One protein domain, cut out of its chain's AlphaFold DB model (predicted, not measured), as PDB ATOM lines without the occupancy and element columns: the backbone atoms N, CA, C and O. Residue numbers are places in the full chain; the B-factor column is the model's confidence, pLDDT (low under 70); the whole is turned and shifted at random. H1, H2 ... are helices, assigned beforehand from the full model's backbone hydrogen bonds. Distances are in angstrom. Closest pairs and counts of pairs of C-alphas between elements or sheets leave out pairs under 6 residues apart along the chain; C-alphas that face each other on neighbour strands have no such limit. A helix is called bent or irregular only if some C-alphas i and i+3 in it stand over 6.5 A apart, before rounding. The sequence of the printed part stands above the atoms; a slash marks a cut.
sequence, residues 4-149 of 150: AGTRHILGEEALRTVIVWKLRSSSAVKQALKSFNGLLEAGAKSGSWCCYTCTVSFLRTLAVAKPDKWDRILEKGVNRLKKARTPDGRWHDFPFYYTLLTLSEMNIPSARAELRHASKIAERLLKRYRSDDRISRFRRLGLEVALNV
ATOM      1  N   ALA A   4     446.964 397.879 467.756       66.25
ATOM      2  CA  ALA A   4     447.410 398.218 469.106       66.25
ATOM      3  C   ALA A   4     446.251 398.634 470.034       66.25
ATOM      4  O   ALA A   4     446.169 398.152 471.161       66.25
ATOM      5  N   GLY A   5     445.315 399.463 469.554       75.44
ATOM      6  CA  GLY A   5     444.177 399.917 470.365       75.44
ATOM      7  C   GLY A   5     443.245 398.771 470.766       75.44
ATOM      8  O   GLY A   5     442.804 398.698 471.910       75.44
ATOM      9  N   THR A   6     443.006 397.829 469.850       84.00
ATOM     10  CA  THR A   6     442.200 396.632 470.129       84.00
ATOM     11  C   THR A   6     442.849 395.750 471.197       84.00
ATOM     12  O   THR A   6     442.163 395.312 472.115       84.00
ATOM     13  N   ARG A   7     444.169 395.526 471.128       86.12
ATOM     14  CA  ARG A   7     444.893 394.715 472.124       86.12
ATOM     15  C   ARG A   7     444.830 395.320 473.523       86.12
ATOM     16  O   ARG A   7     444.622 394.575 474.474       86.12
ATOM     17  N   HIS A   8     444.965 396.643 473.646       90.06
ATOM     18  CA  HIS A   8     444.847 397.315 474.942       90.06
ATOM     19  C   HIS A   8     443.449 397.125 475.533       90.06
ATOM     20  O   HIS A   8     443.326 396.611 476.636       90.06
ATOM     21  N   ILE A   9     442.395 397.449 474.778       93.12
ATOM     22  CA  ILE A   9     441.013 397.337 475.272       93.12
ATOM     23  C   ILE A   9     440.679 395.890 475.656       93.12
ATOM     24  O   ILE A   9     440.131 395.652 476.726       93.12
ATOM     25  N   LEU A  10     441.027 394.916 474.809       94.31
ATOM     26  CA  LEU A  10     440.746 393.508 475.097       94.31
ATOM     27  C   LEU A  10     441.529 392.993 476.308       94.31
ATOM     28  O   LEU A  10     440.966 392.254 477.109       94.31
ATOM     29  N   GLY A  11     442.798 393.382 476.460       94.62
ATOM     30  CA  GLY A  11     443.610 392.998 477.616       94.62
ATOM     31  C   GLY A  11     443.044 393.544 478.926       94.62
ATOM     32  O   GLY A  11     442.885 392.794 479.890       94.62
ATOM     33  N   GLU A  12     442.669 394.822 478.932       95.44
ATOM     34  CA  GLU A  12     442.069 395.470 480.095       95.44
ATOM     35  C   GLU A  12     440.703 394.872 480.451       95.44
ATOM     36  O   GLU A  12     440.466 394.502 481.601       95.44
ATOM     37  N   GLU A  13     439.814 394.690 479.472       96.38
ATOM     38  CA  GLU A  13     438.496 394.089 479.705       96.38
ATOM     39  C   GLU A  13     438.583 392.618 480.131       96.38
ATOM     40  O   GLU A  13     437.795 392.174 480.972       96.38
ATOM     41  N   ALA A  14     439.555 391.859 479.613       96.56
ATOM     42  CA  ALA A  14     439.807 390.492 480.057       96.56
ATOM     43  C   ALA A  14     440.236 390.467 481.529       96.56
ATOM     44  O   ALA A  14     439.644 389.728 482.319       96.56
ATOM     45  N   LEU A  15     441.192 391.321 481.923       96.75
ATOM     46  CA  LEU A  15     441.636 391.447 483.313       96.75
ATOM     47  C   LEU A  15     440.490 391.879 484.240       96.75
ATOM     48  O   LEU A  15     440.279 391.284 485.299       96.75
ATOM     49  N   ARG A  16     439.704 392.878 483.832       96.69
ATOM     50  CA  ARG A  16     438.507 393.309 484.563       96.69
ATOM     51  C   ARG A  16     437.547 392.137 484.778       96.69
ATOM     52  O   ARG A  16     437.084 391.923 485.897       96.69
ATOM     53  N   THR A  17     437.268 391.368 483.727       96.75
ATOM     54  CA  THR A  17     436.314 390.249 483.759       96.75
ATOM     55  C   THR A  17     436.743 389.168 484.744       96.75
ATOM     56  O   THR A  17     435.967 388.801 485.625       96.75
ATOM     57  N   VAL A  18     437.996 388.711 484.675       96.88
ATOM     58  CA  VAL A  18     438.507 387.671 485.588       96.88
ATOM     59  C   VAL A  18     438.572 388.145 487.044       96.88
ATOM     60  O   VAL A  18     438.369 387.351 487.962       96.88
ATOM     61  N   ILE A  19     438.788 389.445 487.282       95.75
ATOM     62  CA  ILE A  19     438.697 390.046 488.620       95.75
ATOM     63  C   ILE A  19     437.256 390.020 489.140       95.75
ATOM     64  O   ILE A  19     437.034 389.614 490.280       95.75
ATOM     65  N   VAL A  20     436.287 390.432 488.317       95.31
ATOM     66  CA  VAL A  20     434.855 390.435 488.671       95.31
ATOM     67  C   VAL A  20     434.347 389.013 488.929       95.31
ATOM     68  O   VAL A  20     433.590 388.797 489.872       95.31
ATOM     69  N   TRP A  21     434.830 388.026 488.172       96.38
ATOM     70  CA  TRP A  21     434.552 386.600 488.390       96.38
ATOM     71  C   TRP A  21     435.320 385.982 489.567       96.38
ATOM     72  O   TRP A  21     435.256 384.775 489.777       96.38
ATOM     73  N   LYS A  22     436.021 386.798 490.366       95.50
ATOM     74  CA  LYS A  22     436.730 386.387 491.588       95.50
ATOM     75  C   LYS A  22     437.859 385.372 491.344       95.50
ATOM     76  O   LYS A  22     438.233 384.633 492.247       95.50
ATOM     77  N   LEU A  23     438.491 385.401 490.168       95.00
ATOM     78  CA  LEU A  23     439.587 384.494 489.782       95.00
ATOM     79  C   LEU A  23     440.991 385.044 490.113       95.00
ATOM     80  O   LEU A  23     441.996 384.632 489.525       95.00
ATOM     81  N   ARG A  24     441.074 385.985 491.065       90.50
ATOM     82  CA  ARG A  24     442.302 386.728 491.419       90.50
ATOM     83  C   ARG A  24     443.473 385.852 491.878       90.50
ATOM     84  O   ARG A  24     444.618 386.279 491.771       90.50
ATOM     85  N   SER A  25     443.207 384.665 492.419       90.81
ATOM     86  CA  SER A  25     444.232 383.777 492.983       90.81
ATOM     87  C   SER A  25     445.065 383.044 491.927       90.81
ATOM     88  O   SER A  25     446.178 382.614 492.240       90.81
ATOM     89  N   SER A  26     444.566 382.929 490.692       94.62
ATOM     90  CA  SER A  26     445.267 382.242 489.604       94.62
ATOM     91  C   SER A  26     446.590 382.930 489.239       94.62
ATOM     92  O   SER A  26     446.718 384.157 489.284       94.62
ATOM     93  N   SER A  27     447.591 382.137 488.853       94.25
ATOM     94  CA  SER A  27     448.909 382.639 488.435       94.25
ATOM     95  C   SER A  27     448.808 383.606 487.253       94.25
ATOM     96  O   SER A  27     449.429 384.668 487.276       94.25
ATOM     97  N   ALA A  28     447.960 383.290 486.271       94.44
ATOM     98  CA  ALA A  28     447.706 384.138 485.111       94.44
ATOM     99  C   ALA A  28     447.166 385.523 485.505       94.44
ATOM    100  O   ALA A  28     447.646 386.540 485.004       94.44
ATOM    101  N   VAL A  29     446.220 385.594 486.450       95.12
ATOM    102  CA  VAL A  29     445.667 386.882 486.901       95.12
ATOM    103  C   VAL A  29     446.688 387.677 487.707       95.12
ATOM    104  O   VAL A  29     446.788 388.889 487.525       95.12
ATOM    105  N   LYS A  30     447.508 387.023 488.538       95.19
ATOM    106  CA  LYS A  30     448.617 387.695 489.239       95.19
ATOM    107  C   LYS A  30     449.619 388.307 488.257       95.19
ATOM    108  O   LYS A  30     450.053 389.441 488.454       95.19
ATOM    109  N   GLN A  31     449.954 387.591 487.185       95.31
ATOM    110  CA  GLN A  31     450.834 388.104 486.134       95.31
ATOM    111  C   GLN A  31     450.196 389.281 485.387       95.31
ATOM    112  O   GLN A  31     450.850 390.305 485.197       95.31
ATOM    113  N   ALA A  32     448.915 389.181 485.024       95.12
ATOM    114  CA  ALA A  32     448.190 390.268 484.373       95.12
ATOM    115  C   ALA A  32     448.101 391.524 485.262       95.12
ATOM    116  O   ALA A  32     448.338 392.629 484.781       95.12
ATOM    117  N   LEU A  33     447.857 391.368 486.569       95.19
ATOM    118  CA  LEU A  33     447.887 392.468 487.541       95.19
ATOM    119  C   LEU A  33     449.273 393.115 487.645       95.19
ATOM    120  O   LEU A  33     449.373 394.337 487.711       95.19
ATOM    121  N   LYS A  34     450.347 392.315 487.624       94.75
ATOM    122  CA  LYS A  34     451.720 392.841 487.597       94.75
ATOM    123  C   LYS A  34     451.952 393.701 486.350       94.75
ATOM    124  O   LYS A  34     452.488 394.800 486.472       94.75
ATOM    125  N   SER A  35     451.513 393.239 485.180       92.25
ATOM    126  CA  SER A  35     451.605 394.009 483.933       92.25
ATOM    127  C   SER A  35     450.768 395.290 483.979       92.25
ATOM    128  O   SER A  35     451.266 396.349 483.608       92.25
ATOM    129  N   PHE A  36     449.537 395.225 484.500       94.69
ATOM    130  CA  PHE A  36     448.672 396.395 484.682       94.69
ATOM    131  C   PHE A  36     449.307 397.446 485.604       94.69
ATOM    132  O   PHE A  36     449.312 398.633 485.287       94.69
ATOM    133  N   ASN A  37     449.932 397.018 486.704       92.75
ATOM    134  CA  ASN A  37     450.694 397.916 487.575       92.75
ATOM    135  C   ASN A  37     451.897 398.539 486.849       92.75
ATOM    136  O   ASN A  37     452.194 399.713 487.054       92.75
ATOM    137  N   GLY A  38     452.539 397.796 485.945       91.12
ATOM    138  CA  GLY A  38     453.576 398.328 485.061       91.12
ATOM    139  C   GLY A  38     453.095 399.502 484.196       91.12
ATOM    140  O   GLY A  38     453.851 400.448 483.988       91.12
ATOM    141  N   LEU A  39     451.826 399.513 483.763       90.06
ATOM    142  CA  LEU A  39     451.246 400.644 483.021       90.06
ATOM    143  C   LEU A  39     451.162 401.916 483.870       90.06
ATOM    144  O   LEU A  39     451.360 403.025 483.364       90.06
ATOM    145  N   LEU A  40     450.875 401.771 485.168       89.75
ATOM    146  CA  LEU A  40     450.831 402.900 486.099       89.75
ATOM    147  C   LEU A  40     452.201 403.570 486.181       89.75
ATOM    148  O   LEU A  40     452.291 404.795 486.074       89.75
ATOM    149  N   GLU A  41     453.253 402.764 486.308       86.31
ATOM    150  CA  GLU A  41     454.638 403.234 486.319       86.31
ATOM    151  C   GLU A  41     455.059 403.843 484.976       86.31
ATOM    152  O   GLU A  41     455.725 404.875 484.958       86.31
ATOM    153  N   ALA A  42     454.582 403.294 483.857       83.88
ATOM    154  CA  ALA A  42     454.876 403.788 482.511       83.88
ATOM    155  C   ALA A  42     454.153 405.098 482.126       83.88
ATOM    156  O   ALA A  42     454.384 405.622 481.038       83.88
ATOM    157  N   GLY A  43     453.277 405.644 482.982       80.88
ATOM    158  CA  GLY A  43     452.662 406.965 482.768       80.88
ATOM    159  C   GLY A  43     451.149 407.042 482.988       80.88
ATOM    160  O   GLY A  43     450.583 408.146 483.015       80.88
ATOM    161  N   ALA A  44     450.473 405.913 483.231       86.31
ATOM    162  CA  ALA A  44     449.027 405.904 483.470       86.31
ATOM    163  C   ALA A  44     448.618 406.516 484.830       86.31
ATOM    164  O   ALA A  44     447.444 406.823 485.043       86.31
ATOM    165  N   LYS A  45     449.579 406.839 485.715       90.88
ATOM    166  CA  LYS A  45     449.394 407.656 486.942       90.88
ATOM    167  C   LYS A  45     448.748 409.031 486.710       90.88
ATOM    168  O   LYS A  45     448.316 409.693 487.665       90.88
ATOM    169  N   SER A  46     448.713 409.491 485.460       91.62
ATOM    170  CA  SER A  46     448.014 410.703 485.020       91.62
ATOM    171  C   SER A  46     446.500 410.518 484.830       91.62
ATOM    172  O   SER A  46     445.805 411.504 484.592       91.62
ATOM    173  N   GLY A  47     445.980 409.290 484.952       93.44
ATOM    174  CA  GLY A  47     444.575 408.964 484.691       93.44
ATOM    175  C   GLY A  47     444.250 408.796 483.202       93.44
ATOM    176  O   GLY A  47     443.092 408.898 482.811       93.44
ATOM    177  N   SER A  48     445.257 408.583 482.354       93.06
ATOM    178  CA  SER A  48     445.090 408.342 480.916       93.06
ATOM    179  C   SER A  48     446.110 407.341 480.401       93.06
ATOM    180  O   SER A  48     447.243 407.327 480.876       93.06
ATOM    181  N   TRP A  49     445.726 406.554 479.397       91.50
ATOM    182  CA  TRP A  49     446.595 405.558 478.778       91.50
ATOM    183  C   TRP A  49     446.366 405.476 477.267       91.50
ATOM    184  O   TRP A  49     445.236 405.258 476.830       91.50
ATOM    185  N   CYS A  50     447.445 405.600 476.482       92.62
ATOM    186  CA  CYS A  50     447.501 405.468 475.016       92.62
ATOM    187  C   CYS A  50     446.635 406.462 474.206       92.62
ATOM    188  O   CYS A  50     447.173 407.246 473.431       92.62
ATOM    189  N   CYS A  51     445.310 406.438 474.359       92.56
ATOM    190  CA  CYS A  51     444.351 407.338 473.712       92.56
ATOM    191  C   CYS A  51     443.038 407.392 474.516       92.56
ATOM    192  O   CYS A  51     442.890 406.690 475.519       92.56
ATOM    193  N   TYR A  52     442.059 408.188 474.081       93.81
ATOM    194  CA  TYR A  52     440.766 408.328 474.765       93.81
ATOM    195  C   TYR A  52     440.014 407.000 474.915       93.81
ATOM    196  O   TYR A  52     439.595 406.653 476.018       93.81
ATOM    197  N   THR A  53     439.917 406.201 473.850       92.50
ATOM    198  CA  THR A  53     439.235 404.895 473.889       92.50
ATOM    199  C   THR A  53     439.922 403.911 474.838       92.50
ATOM    200  O   THR A  53     439.255 403.284 475.659       92.50
ATOM    201  N   CYS A  54     441.254 403.802 474.769       94.50
ATOM    202  CA  CYS A  54     442.033 402.948 475.670       94.50
ATOM    203  C   CYS A  54     441.928 403.420 477.127       94.50
ATOM    204  O   CYS A  54     441.851 402.597 478.034       94.50
ATOM    205  N   THR A  55     441.866 404.737 477.348       95.44
ATOM    206  CA  THR A  55     441.713 405.328 478.682       95.44
ATOM    207  C   THR A  55     440.412 404.888 479.343       95.44
ATOM    208  O   THR A  55     440.433 404.547 480.519       95.44
ATOM    209  N   VAL A  56     439.292 404.837 478.614       96.62
ATOM    210  CA  VAL A  56     438.010 404.383 479.187       96.62
ATOM    211  C   VAL A  56     438.121 402.947 479.706       96.62
ATOM    212  O   VAL A  56     437.749 402.679 480.845       96.62
ATOM    213  N   SER A  57     438.714 402.050 478.915       96.12
ATOM    214  CA  SER A  57     438.930 400.658 479.324       96.12
ATOM    215  C   SER A  57     439.864 400.541 480.527       96.12
ATOM    216  O   SER A  57     439.522 399.894 481.515       96.12
ATOM    217  N   PHE A  58     440.979 401.272 480.504       96.62
ATOM    218  CA  PHE A  58     441.906 401.359 481.629       96.62
ATOM    219  C   PHE A  58     441.211 401.811 482.923       96.62
ATOM    220  O   PHE A  58     441.373 401.173 483.961       96.62
ATOM    221  N   LEU A  59     440.417 402.889 482.882       97.25
ATOM    222  CA  LEU A  59     439.738 403.410 484.073       97.25
ATOM    223  C   LEU A  59     438.693 402.422 484.608       97.25
ATOM    224  O   LEU A  59     438.575 402.247 485.822       97.25
ATOM    225  N   ARG A  60     437.964 401.742 483.716       96.50
ATOM    226  CA  ARG A  60     436.998 400.704 484.093       96.50
ATOM    227  C   ARG A  60     437.679 399.523 484.794       96.50
ATOM    228  O   ARG A  60     437.170 399.024 485.796       96.50
ATOM    229  N   THR A  61     438.852 399.108 484.315       97.12
ATOM    230  CA  THR A  61     439.671 398.063 484.951       97.12
ATOM    231  C   THR A  61     440.273 398.535 486.269       97.12
ATOM    232  O   THR A  61     440.218 397.811 487.261       97.12
ATOM    233  N   LEU A  62     440.773 399.771 486.330       96.69
ATOM    234  CA  LEU A  62     441.315 400.380 487.547       96.69
ATOM    235  C   LEU A  62     440.287 400.376 488.689       96.69
ATOM    236  O   LEU A  62     440.633 400.039 489.823       96.69
ATOM    237  N   ALA A  63     439.022 400.683 488.373       96.38
ATOM    238  CA  ALA A  63     437.918 400.715 489.331       96.38
ATOM    239  C   ALA A  63     437.659 399.361 490.018       96.38
ATOM    240  O   ALA A  63     437.193 399.335 491.161       96.38
ATOM    241  N   VAL A  64     437.990 398.239 489.363       95.88
ATOM    242  CA  VAL A  64     437.863 396.899 489.959       95.88
ATOM    243  C   VAL A  64     439.183 396.354 490.483       95.88
ATOM    244  O   VAL A  64     439.173 395.665 491.498       95.88
ATOM    245  N   ALA A  65     440.310 396.635 489.823       95.31
ATOM    246  CA  ALA A  65     441.626 396.123 490.195       95.31
ATOM    247  C   ALA A  65     442.096 396.716 491.524       95.31
ATOM    248  O   ALA A  65     442.562 395.963 492.383       95.31
ATOM    249  N   LYS A  66     441.866 398.023 491.702       94.88
ATOM    250  CA  LYS A  66     442.177 398.801 492.907       94.88
ATOM    251  C   LYS A  66     443.616 398.611 493.437       94.88
ATOM    252  O   LYS A  66     443.779 398.274 494.609       94.88
ATOM    253  N   PRO A  67     444.656 398.789 492.599       93.44
ATOM    254  CA  PRO A  67     446.044 398.836 493.067       93.44
ATOM    255  C   PRO A  67     446.307 400.086 493.927       93.44
ATOM    256  O   PRO A  67     445.439 400.940 494.081       93.44
ATOM    257  N   ASP A  68     447.509 400.239 494.470       92.12
ATOM    258  CA  ASP A  68     447.839 401.391 495.315       92.12
ATOM    259  C   ASP A  68     447.537 402.737 494.634       92.12
ATOM    260  O   ASP A  68     447.866 402.961 493.467       92.12
ATOM    261  N   LYS A  69     446.926 403.663 495.390       92.56
ATOM    262  CA  LYS A  69     446.536 405.014 494.930       92.56
ATOM    263  C   LYS A  69     445.539 405.013 493.757       92.56
ATOM    264  O   LYS A  69     445.448 406.011 493.033       92.56
ATOM    265  N   TRP A  70     444.815 403.907 493.544       94.75
ATOM    266  CA  TRP A  70     443.848 403.761 492.450       94.75
ATOM    267  C   TRP A  70     442.810 404.879 492.423       94.75
ATOM    268  O   TRP A  70     442.489 405.376 491.351       94.75
ATOM    269  N   ASP A  71     442.319 405.297 493.584       94.75
ATOM    270  CA  ASP A  71     441.302 406.328 493.777       94.75
ATOM    271  C   ASP A  71     441.762 407.680 493.221       94.75
ATOM    272  O   ASP A  71     441.082 408.294 492.401       94.75
ATOM    273  N   ARG A  72     442.986 408.099 493.565       95.50
ATOM    274  CA  ARG A  72     443.589 409.337 493.060       95.50
ATOM    275  C   ARG A  72     443.795 409.287 491.548       95.50
ATOM    276  O   ARG A  72     443.654 410.308 490.874       95.50
ATOM    277  N   ILE A  73     444.186 408.135 491.008       96.00
ATOM    278  CA  ILE A  73     444.405 407.960 489.565       96.00
ATOM    279  C   ILE A  73     443.060 407.965 488.824       96.00
ATOM    280  O   ILE A  73     442.938 408.609 487.781       96.00
ATOM    281  N   LEU A  74     442.047 407.316 489.396       96.56
ATOM    282  CA  LEU A  74     440.687 407.275 488.877       96.56
ATOM    283  C   LEU A  74     440.082 408.684 488.820       96.56
ATOM    284  O   LEU A  74     439.598 409.090 487.766       96.56
ATOM    285  N   GLU A  75     440.210 409.471 489.894       97.31
ATOM    286  CA  GLU A  75     439.753 410.868 489.938       97.31
ATOM    287  C   GLU A  75     440.445 411.744 488.888       97.31
ATOM    288  O   GLU A  75     439.799 412.553 488.220       97.31
ATOM    289  N   LYS A  76     441.753 411.562 488.659       97.19
ATOM    290  CA  LYS A  76     442.440 412.259 487.559       97.19
ATOM    291  C   LYS A  76     441.834 411.905 486.202       97.19
ATOM    292  O   LYS A  76     441.646 412.807 485.387       97.19
ATOM    293  N   GLY A  77     441.520 410.631 485.968       96.94
ATOM    294  CA  GLY A  77     440.897 410.171 484.728       96.94
ATOM    295  C   GLY A  77     439.513 410.772 484.506       96.94
ATOM    296  O   GLY A  77     439.244 411.329 483.441       96.94
ATOM    297  N   VAL A  78     438.665 410.770 485.537       97.94
ATOM    298  CA  VAL A  78     437.341 411.409 485.466       97.94
ATOM    299  C   VAL A  78     437.454 412.929 485.301       97.94
ATOM    300  O   VAL A  78     436.711 413.528 484.530       97.94
ATOM    301  N   ASN A  79     438.447 413.579 485.913       97.44
ATOM    302  CA  ASN A  79     438.688 415.004 485.687       97.44
ATOM    303  C   ASN A  79     439.114 415.317 484.237       97.44
ATOM    304  O   ASN A  79     438.844 416.409 483.738       97.44
ATOM    305  N   ARG A  80     439.753 414.378 483.524       96.25
ATOM    306  CA  ARG A  80     440.017 414.538 482.081       96.25
ATOM    307  C   ARG A  80     438.731 414.483 481.262       96.25
ATOM    308  O   ARG A  80     438.590 415.303 480.362       96.25
ATOM    309  N   LEU A  81     437.790 413.595 481.605       96.62
ATOM    310  CA  LEU A  81     436.444 413.604 481.014       96.62
ATOM    311  C   LEU A  81     435.783 414.965 481.236       96.62
ATOM    312  O   LEU A  81     435.399 415.616 480.272       96.62
ATOM    313  N   LYS A  82     435.778 415.466 482.476       98.06
ATOM    314  CA  LYS A  82     435.218 416.787 482.802       98.06
ATOM    315  C   LYS A  82     435.782 417.910 481.922       98.06
ATOM    316  O   LYS A  82     435.031 418.758 481.449       98.06
ATOM    317  N   LYS A  83     437.097 417.917 481.683       97.44
ATOM    318  CA  LYS A  83     437.766 418.908 480.818       97.44
ATOM    319  C   LYS A  83     437.438 418.747 479.333       97.44
ATOM    320  O   LYS A  83     437.543 419.715 478.594       97.44
ATOM    321  N   ALA A  84     437.054 417.549 478.907       97.44
ATOM    322  CA  ALA A  84     436.675 417.246 477.533       97.44
ATOM    323  C   ALA A  84     435.172 417.424 477.269       97.44
ATOM    324  O   ALA A  84     434.722 417.114 476.170       97.44
ATOM    325  N   ARG A  85     434.375 417.877 478.248       98.19
ATOM    326  CA  ARG A  85     432.931 418.085 478.072       98.19
ATOM    327  C   ARG A  85     432.637 418.978 476.870       98.19
ATOM    328  O   ARG A  85     433.269 420.011 476.672       98.19
ATOM    329  N   THR A  86     431.612 418.607 476.123       97.69
ATOM    330  CA  THR A  86     431.075 419.391 475.013       97.69
ATOM    331  C   THR A  86     429.712 419.990 475.393       97.69
ATOM    332  O   THR A  86     429.006 419.424 476.238       97.69
ATOM    333  N   PRO A  87     429.300 421.122 474.784       96.19
ATOM    334  CA  PRO A  87     428.023 421.777 475.101       96.19
ATOM    335  C   PRO A  87     426.779 420.911 474.848       96.19
ATOM    336  O   PRO A  87     425.719 421.162 475.415       96.19
ATOM    337  N   ASP A  88     426.893 419.881 474.009       95.25
ATOM    338  CA  ASP A  88     425.812 418.946 473.688       95.25
ATOM    339  C   ASP A  88     425.642 417.815 474.722       95.25
ATOM    340  O   ASP A  88     424.836 416.911 474.499       95.25
ATOM    341  N   GLY A  89     426.369 417.851 475.844       96.19
ATOM    342  CA  GLY A  89     426.281 416.848 476.913       96.19
ATOM    343  C   GLY A  89     427.170 415.620 476.694       96.19
ATOM    344  O   GLY A  89     427.015 414.616 477.384       96.19
ATOM    345  N   ARG A  90     428.091 415.663 475.724       97.81
ATOM    346  CA  ARG A  90     429.069 414.594 475.470       97.81
ATOM    347  C   ARG A  90     430.461 414.994 475.968       97.81
ATOM    348  O   ARG A  90     430.613 415.942 476.745       97.81
ATOM    349  N   TRP A  91     431.463 414.242 475.518       98.06
ATOM    350  CA  TRP A  91     432.880 414.509 475.719       98.06
ATOM    351  C   TRP A  91     433.611 414.381 474.380       98.06
ATOM    352  O   TRP A  91     433.308 413.481 473.594       98.06
ATOM    353  N   HIS A  92     434.567 415.266 474.122       96.75
ATOM    354  CA  HIS A  92     435.417 415.239 472.938       96.75
ATOM    355  C   HIS A  92     436.257 413.954 472.915       96.75
ATOM    356  O   HIS A  92     436.811 413.574 473.943       96.75
ATOM    357  N   ASP A  93     436.317 413.277 471.767       95.44
ATOM    358  CA  ASP A  93     437.059 412.029 471.491       95.44
ATOM    359  C   ASP A  93     436.722 410.773 472.322       95.44
ATOM    360  O   ASP A  93     437.088 409.658 471.936       95.44
ATOM    361  N   PHE A  94     436.013 410.896 473.444       97.06
ATOM    362  CA  PHE A  94     435.645 409.746 474.266       97.06
ATOM    363  C   PHE A  94     434.458 408.965 473.667       97.06
ATOM    364  O   PHE A  94     433.441 409.551 473.280       97.06
ATOM    365  N   PRO A  95     434.520 407.618 473.634       96.00
ATOM    366  CA  PRO A  95     433.435 406.792 473.112       96.00
ATOM    367  C   PRO A  95     432.205 406.870 474.024       96.00
ATOM    368  O   PRO A  95     432.174 406.266 475.095       96.00
ATOM    369  N   PHE A  96     431.169 407.586 473.585       97.38
ATOM    370  CA  PHE A  96     430.029 407.983 474.420       97.38
ATOM    371  C   PHE A  96     429.383 406.835 475.223       97.38
ATOM    372  O   PHE A  96     429.432 406.846 476.449       97.38
ATOM    373  N   TYR A  97     428.834 405.809 474.561       96.50
ATOM    374  CA  TYR A  97     428.119 404.717 475.249       96.50
ATOM    375  C   TYR A  97     429.010 403.908 476.191       96.50
ATOM    376  O   TYR A  97     428.590 403.523 477.279       96.50
ATOM    377  N   TYR A  98     430.253 403.665 475.780       95.88
ATOM    378  CA  TYR A  98     431.204 402.925 476.597       95.88
ATOM    379  C   TYR A  98     431.655 403.741 477.815       95.88
ATOM    380  O   TYR A  98     431.832 403.187 478.898       95.88
ATOM    381  N   THR A  99     431.757 405.063 477.665       97.88
ATOM    382  CA  THR A  99     432.046 405.991 478.763       97.88
ATOM    383  C   THR A  99     430.908 406.006 479.780       97.88
ATOM    384  O   THR A  99     431.180 405.909 480.970       97.88
ATOM    385  N   LEU A 100     429.643 406.034 479.341       97.62
ATOM    386  CA  LEU A 100     428.489 405.956 480.249       97.62
ATOM    387  C   LEU A 100     428.504 404.681 481.097       97.62
ATOM    388  O   LEU A 100     428.395 404.753 482.318       97.62
ATOM    389  N   LEU A 101     428.699 403.524 480.457       94.94
ATOM    390  CA  LEU A 101     428.808 402.247 481.166       94.94
ATOM    391  C   LEU A 101     430.007 402.225 482.122       94.94
ATOM    392  O   LEU A 101     429.937 401.692 483.218       94.94
ATOM    393  N   THR A 102     431.122 402.815 481.715       96.56
ATOM    394  CA  THR A 102     432.320 402.873 482.550       96.56
ATOM    395  C   THR A 102     432.096 403.737 483.794       96.56
ATOM    396  O   THR A 102     432.444 403.324 484.896       96.56
ATOM    397  N   LEU A 103     431.466 404.904 483.639       97.50
ATOM    398  CA  LEU A 103     431.125 405.795 484.747       97.50
ATOM    399  C   LEU A 103     430.087 405.175 485.695       97.50
ATOM    400  O   LEU A 103     430.155 405.428 486.895       97.50
ATOM    401  N   SER A 104     429.160 404.356 485.186       94.81
ATOM    402  CA  SER A 104     428.142 403.677 486.006       94.81
ATOM    403  C   SER A 104     428.739 402.720 487.035       94.81
ATOM    404  O   SER A 104     428.185 402.522 488.113       94.81
ATOM    405  N   GLU A 105     429.892 402.145 486.703       93.25
ATOM    406  CA  GLU A 105     430.599 401.173 487.530       93.25
ATOM    407  C   GLU A 105     431.568 401.842 488.519       93.25
ATOM    408  O   GLU A 105     432.051 401.206 489.459       93.25
ATOM    409  N   MET A 106     431.846 403.137 488.341       91.75
ATOM    410  CA  MET A 106     432.698 403.931 489.221       91.75
ATOM    411  C   MET A 106     431.848 404.531 490.338       91.75
ATOM    412  O   MET A 106     431.227 405.580 490.176       91.75
ATOM    413  N   ASN A 107     431.826 403.893 491.507       87.19
ATOM    414  CA  ASN A 107     431.095 404.411 492.666       87.19
ATOM    415  C   ASN A 107     431.810 405.615 493.329       87.19
ATOM    416  O   ASN A 107     432.174 405.558 494.502       87.19
ATOM    417  N   ILE A 108     432.026 406.702 492.580       93.94
ATOM    418  CA  ILE A 108     432.643 407.950 493.055       93.94
ATOM    419  C   ILE A 108     431.798 409.179 492.673       93.94
ATOM    420  O   ILE A 108     431.100 409.162 491.652       93.94
ATOM    421  N   PRO A 109     431.829 410.269 493.468       95.88
ATOM    422  CA  PRO A 109     431.007 411.454 493.214       95.88
ATOM    423  C   PRO A 109     431.265 412.124 491.860       95.88
ATOM    424  O   PRO A 109     430.315 412.582 491.219       95.88
ATOM    425  N   SER A 110     432.522 412.171 491.408       97.25
ATOM    426  CA  SER A 110     432.894 412.785 490.130       97.25
ATOM    427  C   SER A 110     432.304 412.030 488.939       97.25
ATOM    428  O   SER A 110     431.774 412.659 488.024       97.25
ATOM    429  N   ALA A 111     432.274 410.696 488.985       97.31
ATOM    430  CA  ALA A 111     431.655 409.882 487.943       97.31
ATOM    431  C   ALA A 111     430.140 410.128 487.849       97.31
ATOM    432  O   ALA A 111     429.607 410.322 486.755       97.31
ATOM    433  N   ARG A 112     429.453 410.237 488.995       97.38
ATOM    434  CA  ARG A 112     428.031 410.623 489.034       97.38
ATOM    435  C   ARG A 112     427.789 412.017 488.450       97.38
ATOM    436  O   ARG A 112     426.788 412.231 487.773       97.38
ATOM    437  N   ALA A 113     428.695 412.966 488.685       97.81
ATOM    438  CA  ALA A 113     428.587 414.304 488.108       97.81
ATOM    439  C   ALA A 113     428.731 414.300 486.575       97.81
ATOM    440  O   ALA A 113     428.033 415.058 485.900       97.81
ATOM    441  N   GLU A 114     429.591 413.441 486.023       98.25
ATOM    442  CA  GLU A 114     429.704 413.246 484.573       98.25
ATOM    443  C   GLU A 114     428.465 412.543 483.988       98.25
ATOM    444  O   GLU A 114     427.976 412.950 482.936       98.25
ATOM    445  N   LEU A 115     427.879 411.562 484.684       97.94
ATOM    446  CA  LEU A 115     426.608 410.950 484.262       97.94
ATOM    447  C   LEU A 115     425.469 411.981 484.206       97.94
ATOM    448  O   LEU A 115     424.753 412.043 483.207       97.94
ATOM    449  N   ARG A 116     425.363 412.866 485.210       97.31
ATOM    450  CA  ARG A 116     424.394 413.978 485.188       97.31
ATOM    451  C   ARG A 116     424.618 414.937 484.024       97.31
ATOM    452  O   ARG A 116     423.643 415.364 483.413       97.31
ATOM    453  N   HIS A 117     425.871 415.254 483.685       97.56
ATOM    454  CA  HIS A 117     426.199 416.078 482.510       97.56
ATOM    455  C   HIS A 117     425.648 415.468 481.212       97.56
ATOM    456  O   HIS A 117     425.107 416.186 480.372       97.56
ATOM    457  N   ALA A 118     425.706 414.142 481.081       98.06
ATOM    458  CA  ALA A 118     425.208 413.433 479.905       98.06
ATOM    459  C   ALA A 118     423.693 413.148 479.906       98.06
ATOM    460  O   ALA A 118     423.160 412.730 478.877       98.06
ATOM    461  N   SER A 119     422.978 413.386 481.010       96.56
ATOM    462  CA  SER A 119     421.560 413.013 481.175       96.56
ATOM    463  C   SER A 119     420.643 413.567 480.071       96.56
ATOM    464  O   SER A 119     419.903 412.817 479.438       96.56
ATOM    465  N   LYS A 120     420.746 414.862 479.746       94.62
ATOM    466  CA  LYS A 120     419.884 415.517 478.744       94.62
ATOM    467  C   LYS A 120     420.046 414.928 477.341       94.62
ATOM    468  O   LYS A 120     419.067 414.741 476.615       94.62
ATOM    469  N   ILE A 121     421.282 414.643 476.925       96.75
ATOM    470  CA  ILE A 121     421.525 413.990 475.634       96.75
ATOM    471  C   ILE A 121     421.146 412.510 475.692       96.75
ATOM    472  O   ILE A 121     420.643 411.980 474.699       96.75
ATOM    473  N   ALA A 122     421.309 411.864 476.850       96.75
ATOM    474  CA  ALA A 122     420.907 410.482 477.041       96.75
ATOM    475  C   ALA A 122     419.391 410.301 476.865       96.75
ATOM    476  O   ALA A 122     418.970 409.428 476.110       96.75
ATOM    477  N   GLU A 123     418.582 411.194 477.439       95.88
ATOM    478  CA  GLU A 123     417.120 411.186 477.306       95.88
ATOM    479  C   GLU A 123     416.691 411.276 475.835       95.88
ATOM    480  O   GLU A 123     415.869 410.501 475.338       95.88
ATOM    481  N   ARG A 124     417.305 412.204 475.088       95.31
ATOM    482  CA  ARG A 124     417.031 412.402 473.660       95.31
ATOM    483  C   ARG A 124     417.419 411.184 472.822       95.31
ATOM    484  O   ARG A 124     416.743 410.884 471.837       95.31
ATOM    485  N   LEU A 125     418.532 410.530 473.149       95.50
ATOM    486  CA  LEU A 125     419.019 409.358 472.422       95.50
ATOM    487  C   LEU A 125     418.213 408.102 472.761       95.50
ATOM    488  O   LEU A 125     417.955 407.308 471.859       95.50
ATOM    489  N   LEU A 126     417.757 407.952 474.007       94.50
ATOM    490  CA  LEU A 126     416.968 406.801 474.447       94.50
ATOM    491  C   LEU A 126     415.676 406.662 473.633       94.50
ATOM    492  O   LEU A 126     415.354 405.570 473.174       94.50
ATOM    493  N   LYS A 127     415.021 407.787 473.311       92.50
ATOM    494  CA  LYS A 127     413.816 407.840 472.455       92.50
ATOM    495  C   LYS A 127     414.021 407.249 471.048       92.50
ATOM    496  O   LYS A 127     413.040 406.895 470.391       92.50
ATOM    497  N   ARG A 128     415.272 407.148 470.571       90.31
ATOM    498  CA  ARG A 128     415.625 406.645 469.228       90.31
ATOM    499  C   ARG A 128     415.884 405.140 469.193       90.31
ATOM    500  O   ARG A 128     415.746 404.533 468.136       90.31
ATOM    501  N   TYR A 129     416.268 404.532 470.313       87.94
ATOM    502  CA  TYR A 129     416.610 403.111 470.365       87.94
ATOM    503  C   TYR A 129     415.386 402.279 470.746       87.94
ATOM    504  O   TYR A 129     415.159 401.992 471.915       87.94
ATOM    505  N   ARG A 130     414.594 401.904 469.732       80.25
ATOM    506  CA  ARG A 130     413.396 401.052 469.882       80.25
ATOM    507  C   ARG A 130     413.624 399.582 469.522       80.25
ATOM    508  O   ARG A 130     412.818 398.738 469.887       80.25
ATOM    509  N   SER A 131     414.702 399.290 468.795       86.50
ATOM    510  CA  SER A 131     415.065 397.929 468.400       86.50
ATOM    511  C   SER A 131     415.572 397.126 469.597       86.50
ATOM    512  O   SER A 131     416.220 397.664 470.499       86.50
ATOM    513  N   ASP A 132     415.306 395.823 469.573       88.00
ATOM    514  CA  ASP A 132     415.726 394.889 470.614       88.00
ATOM    515  C   ASP A 132     417.004 394.103 470.262       88.00
ATOM    516  O   ASP A 132     417.388 393.150 470.939       88.00
ATOM    517  N   ASP A 133     417.712 394.524 469.214       94.38
ATOM    518  CA  ASP A 133     419.008 393.954 468.866       94.38
ATOM    519  C   ASP A 133     420.072 394.217 469.952       94.38
ATOM    520  O   ASP A 133     419.995 395.156 470.754       94.38
ATOM    521  N   ARG A 134     421.124 393.390 469.951       93.31
ATOM    522  CA  ARG A 134     422.210 393.435 470.943       93.31
ATOM    523  C   ARG A 134     422.852 394.822 471.076       93.31
ATOM    524  O   ARG A 134     423.192 395.224 472.187       93.31
ATOM    525  N   ILE A 135     423.050 395.541 469.970       92.56
ATOM    526  CA  ILE A 135     423.704 396.857 469.979       92.56
ATOM    527  C   ILE A 135     422.764 397.889 470.599       92.56
ATOM    528  O   ILE A 135     423.195 398.679 471.441       92.56
ATOM    529  N   SER A 136     421.488 397.865 470.225       93.44
ATOM    530  CA  SER A 136     420.471 398.742 470.809       93.44
ATOM    531  C   SER A 136     420.299 398.483 472.306       93.44
ATOM    532  O   SER A 136     420.294 399.438 473.081       93.44
ATOM    533  N   ARG A 137     420.268 397.218 472.749       92.88
ATOM    534  CA  ARG A 137     420.279 396.853 474.180       92.88
ATOM    535  C   ARG A 137     421.492 397.431 474.912       92.88
ATOM    536  O   ARG A 137     421.322 398.114 475.915       92.88
ATOM    537  N   PHE A 138     422.705 397.232 474.387       92.50
ATOM    538  CA  PHE A 138     423.925 397.782 474.990       92.50
ATOM    539  C   PHE A 138     423.883 399.312 475.120       92.50
ATOM    540  O   PHE A 138     424.235 399.863 476.162       92.50
ATOM    541  N   ARG A 139     423.438 400.014 474.072       95.19
ATOM    542  CA  ARG A 139     423.338 401.479 474.090       95.19
ATOM    543  C   ARG A 139     422.302 401.963 475.101       95.19
ATOM    544  O   ARG A 139     422.595 402.914 475.820       95.19
ATOM    545  N   ARG A 140     421.138 401.308 475.180       94.88
ATOM    546  CA  ARG A 140     420.090 401.625 476.163       94.88
ATOM    547  C   ARG A 140     420.601 401.529 477.595       94.88
ATOM    548  O   ARG A 140     420.425 402.492 478.323       94.88
ATOM    549  N   LEU A 141     421.343 400.473 477.944       93.44
ATOM    550  CA  LEU A 141     421.918 400.318 479.288       93.44
ATOM    551  C   LEU A 141     422.737 401.543 479.719       93.44
ATOM    552  O   LEU A 141     422.534 402.077 480.805       93.44
ATOM    553  N   GLY A 142     423.643 402.027 478.863       93.75
ATOM    554  CA  GLY A 142     424.439 403.218 479.179       93.75
ATOM    555  C   GLY A 142     423.587 404.484 479.329       93.75
ATOM    556  O   GLY A 142     423.841 405.303 480.209       93.75
ATOM    557  N   LEU A 143     422.569 404.641 478.480       96.50
ATOM    558  CA  LEU A 143     421.665 405.794 478.505       96.50
ATOM    559  C   LEU A 143     420.781 405.802 479.758       96.50
ATOM    560  O   LEU A 143     420.671 406.834 480.408       96.50
ATOM    561  N   GLU A 144     420.186 404.663 480.104       95.50
ATOM    562  CA  GLU A 144     419.317 404.491 481.274       95.50
ATOM    563  C   GLU A 144     420.068 404.780 482.572       95.50
ATOM    564  O   GLU A 144     419.556 405.501 483.424       95.50
ATOM    565  N   VAL A 145     421.320 404.320 482.694       93.25
ATOM    566  CA  VAL A 145     422.171 404.697 483.832       93.25
ATOM    567  C   VAL A 145     422.266 406.216 483.953       93.25
ATOM    568  O   VAL A 145     422.088 406.738 485.049       93.25
ATOM    569  N   ALA A 146     422.565 406.934 482.869       93.88
ATOM    570  CA  ALA A 146     422.746 408.385 482.935       93.88
ATOM    571  C   ALA A 146     421.483 409.118 483.419       93.88
ATOM    572  O   ALA A 146     421.591 410.170 484.046       93.88
ATOM    573  N   LEU A 147     420.303 408.555 483.143       93.69
ATOM    574  CA  LEU A 147     419.014 409.089 483.585       93.69
ATOM    575  C   LEU A 147     418.704 408.749 485.046       93.69
ATOM    576  O   LEU A 147     418.156 409.589 485.745       93.69
ATOM    577  N   ASN A 148     419.115 407.577 485.528       91.25
ATOM    578  CA  ASN A 148     418.862 407.125 486.902       91.25
ATOM    579  C   ASN A 148     419.760 407.796 487.964       91.25
ATOM    580  O   ASN A 148     419.644 407.492 489.148       91.25
ATOM    581  N   VAL A 149     420.701 408.656 487.557       85.12
ATOM    582  CA  VAL A 149     421.593 409.407 488.467       85.12
ATOM    583  C   VAL A 149     421.043 410.803 488.806       85.12
ATOM    584  O   VAL A 149     421.606 411.484 489.671       85.12
TER     585      VAL A 149
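This is residues 4 to 149 of the 150 residues of an uncharacterized protein of Candidatus Bathyarchaeota archaeon (UniProt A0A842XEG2). The longest helix, H6, with a kink near residue 120, forms with H5 one of two helical hairpins; the other is H3 with H4, and together they make a bundle of four, up and down, each helix running against the one before it. H3 and H5 lie side by side in the middle, H1 packs beside H3, H2 packs on H1 at one end of the domain and also comes close to H3, and H7 crosses H5 and H6 at the other end. The bundle is uneven, with H6 at steep tilts to both H4 and H5. The printed part has 146 residues with seven named helices, H1 to H7 in chain order, and no named strand; the class is all helix. It is compact, with a radius of gyration of the C-alphas of 15.4 A and spans of 46 by 33 by 28 A.

H6 covers residues 109 to 126, 23.9 A from first to last C-alpha. It is irregular: C-alphas 117 and 120 are 7.4 A apart, and the kink is 55 degrees. H5 is residues 96 to 105, 14.8 A. H7 is residues 134 to 147, 20.4 A, ending at C-alpha 147 at (419.014, 409.089, 483.585). H4 is residues 70 to 83, 20.0 A, and H3 residues 52 to 65, 19.7 A. H1, residues 4 to 20, begins at C-alpha 4 at (447.410, 398.218, 469.106) and is 24.5 A long. H2 is residues 27 to 41, 21.5 A.

H6 touches H5 with its residues 111 to 115 alone, opposite ways at a steep tilt of 43 degrees; the closest C-alphas, of Leu 103 and Ala 111, are 5.2 A apart. H6 touches H4 with residues 110 to 114 alone, closest at Val 78 and Ala 111, C-alphas 6.4 A apart. H7 touches H6, C-alphas of Leu 115 and Ala 146 closest at 4.8 A, and H5, C-alphas of Leu 101 and Gly 142 closest at 4.9 A. H3 and H5 touch at a shallow tilt of 13 degrees, the same way, with the C-alphas of Arg 60 and Thr 102 closest at 5.4 A. H3 and H4 form a hairpin, C-alphas of Leu 59 and Leu 74 closest at 6.2 A. H4 and H5 are only just apart, at 8.4 A. H1 touches H3, C-alphas of Arg 16 and Thr 61 closest at 4.9 A. H2 touches H1 with residues 29 to 33 alone, C-alphas of Leu 15 and Ala 32 closest at 6.7 A. Every O i to N i+4 pair is within hydrogen-bond range in H1 and H4; the counts are 10 of 11 in H2, 8 of 10 in H3, 5 of 6 in H5, 12 of 14 in H6 and 9 of 10 in H7.

The two farthest C-alphas, of Ser 27 and Pro 87, are 46.3 A apart. The printed part has no cut. The link from H4 to H5, residues 84 to 95, is long. Mean pLDDT of the printed part is 94.0; residue 4 alone is under 70.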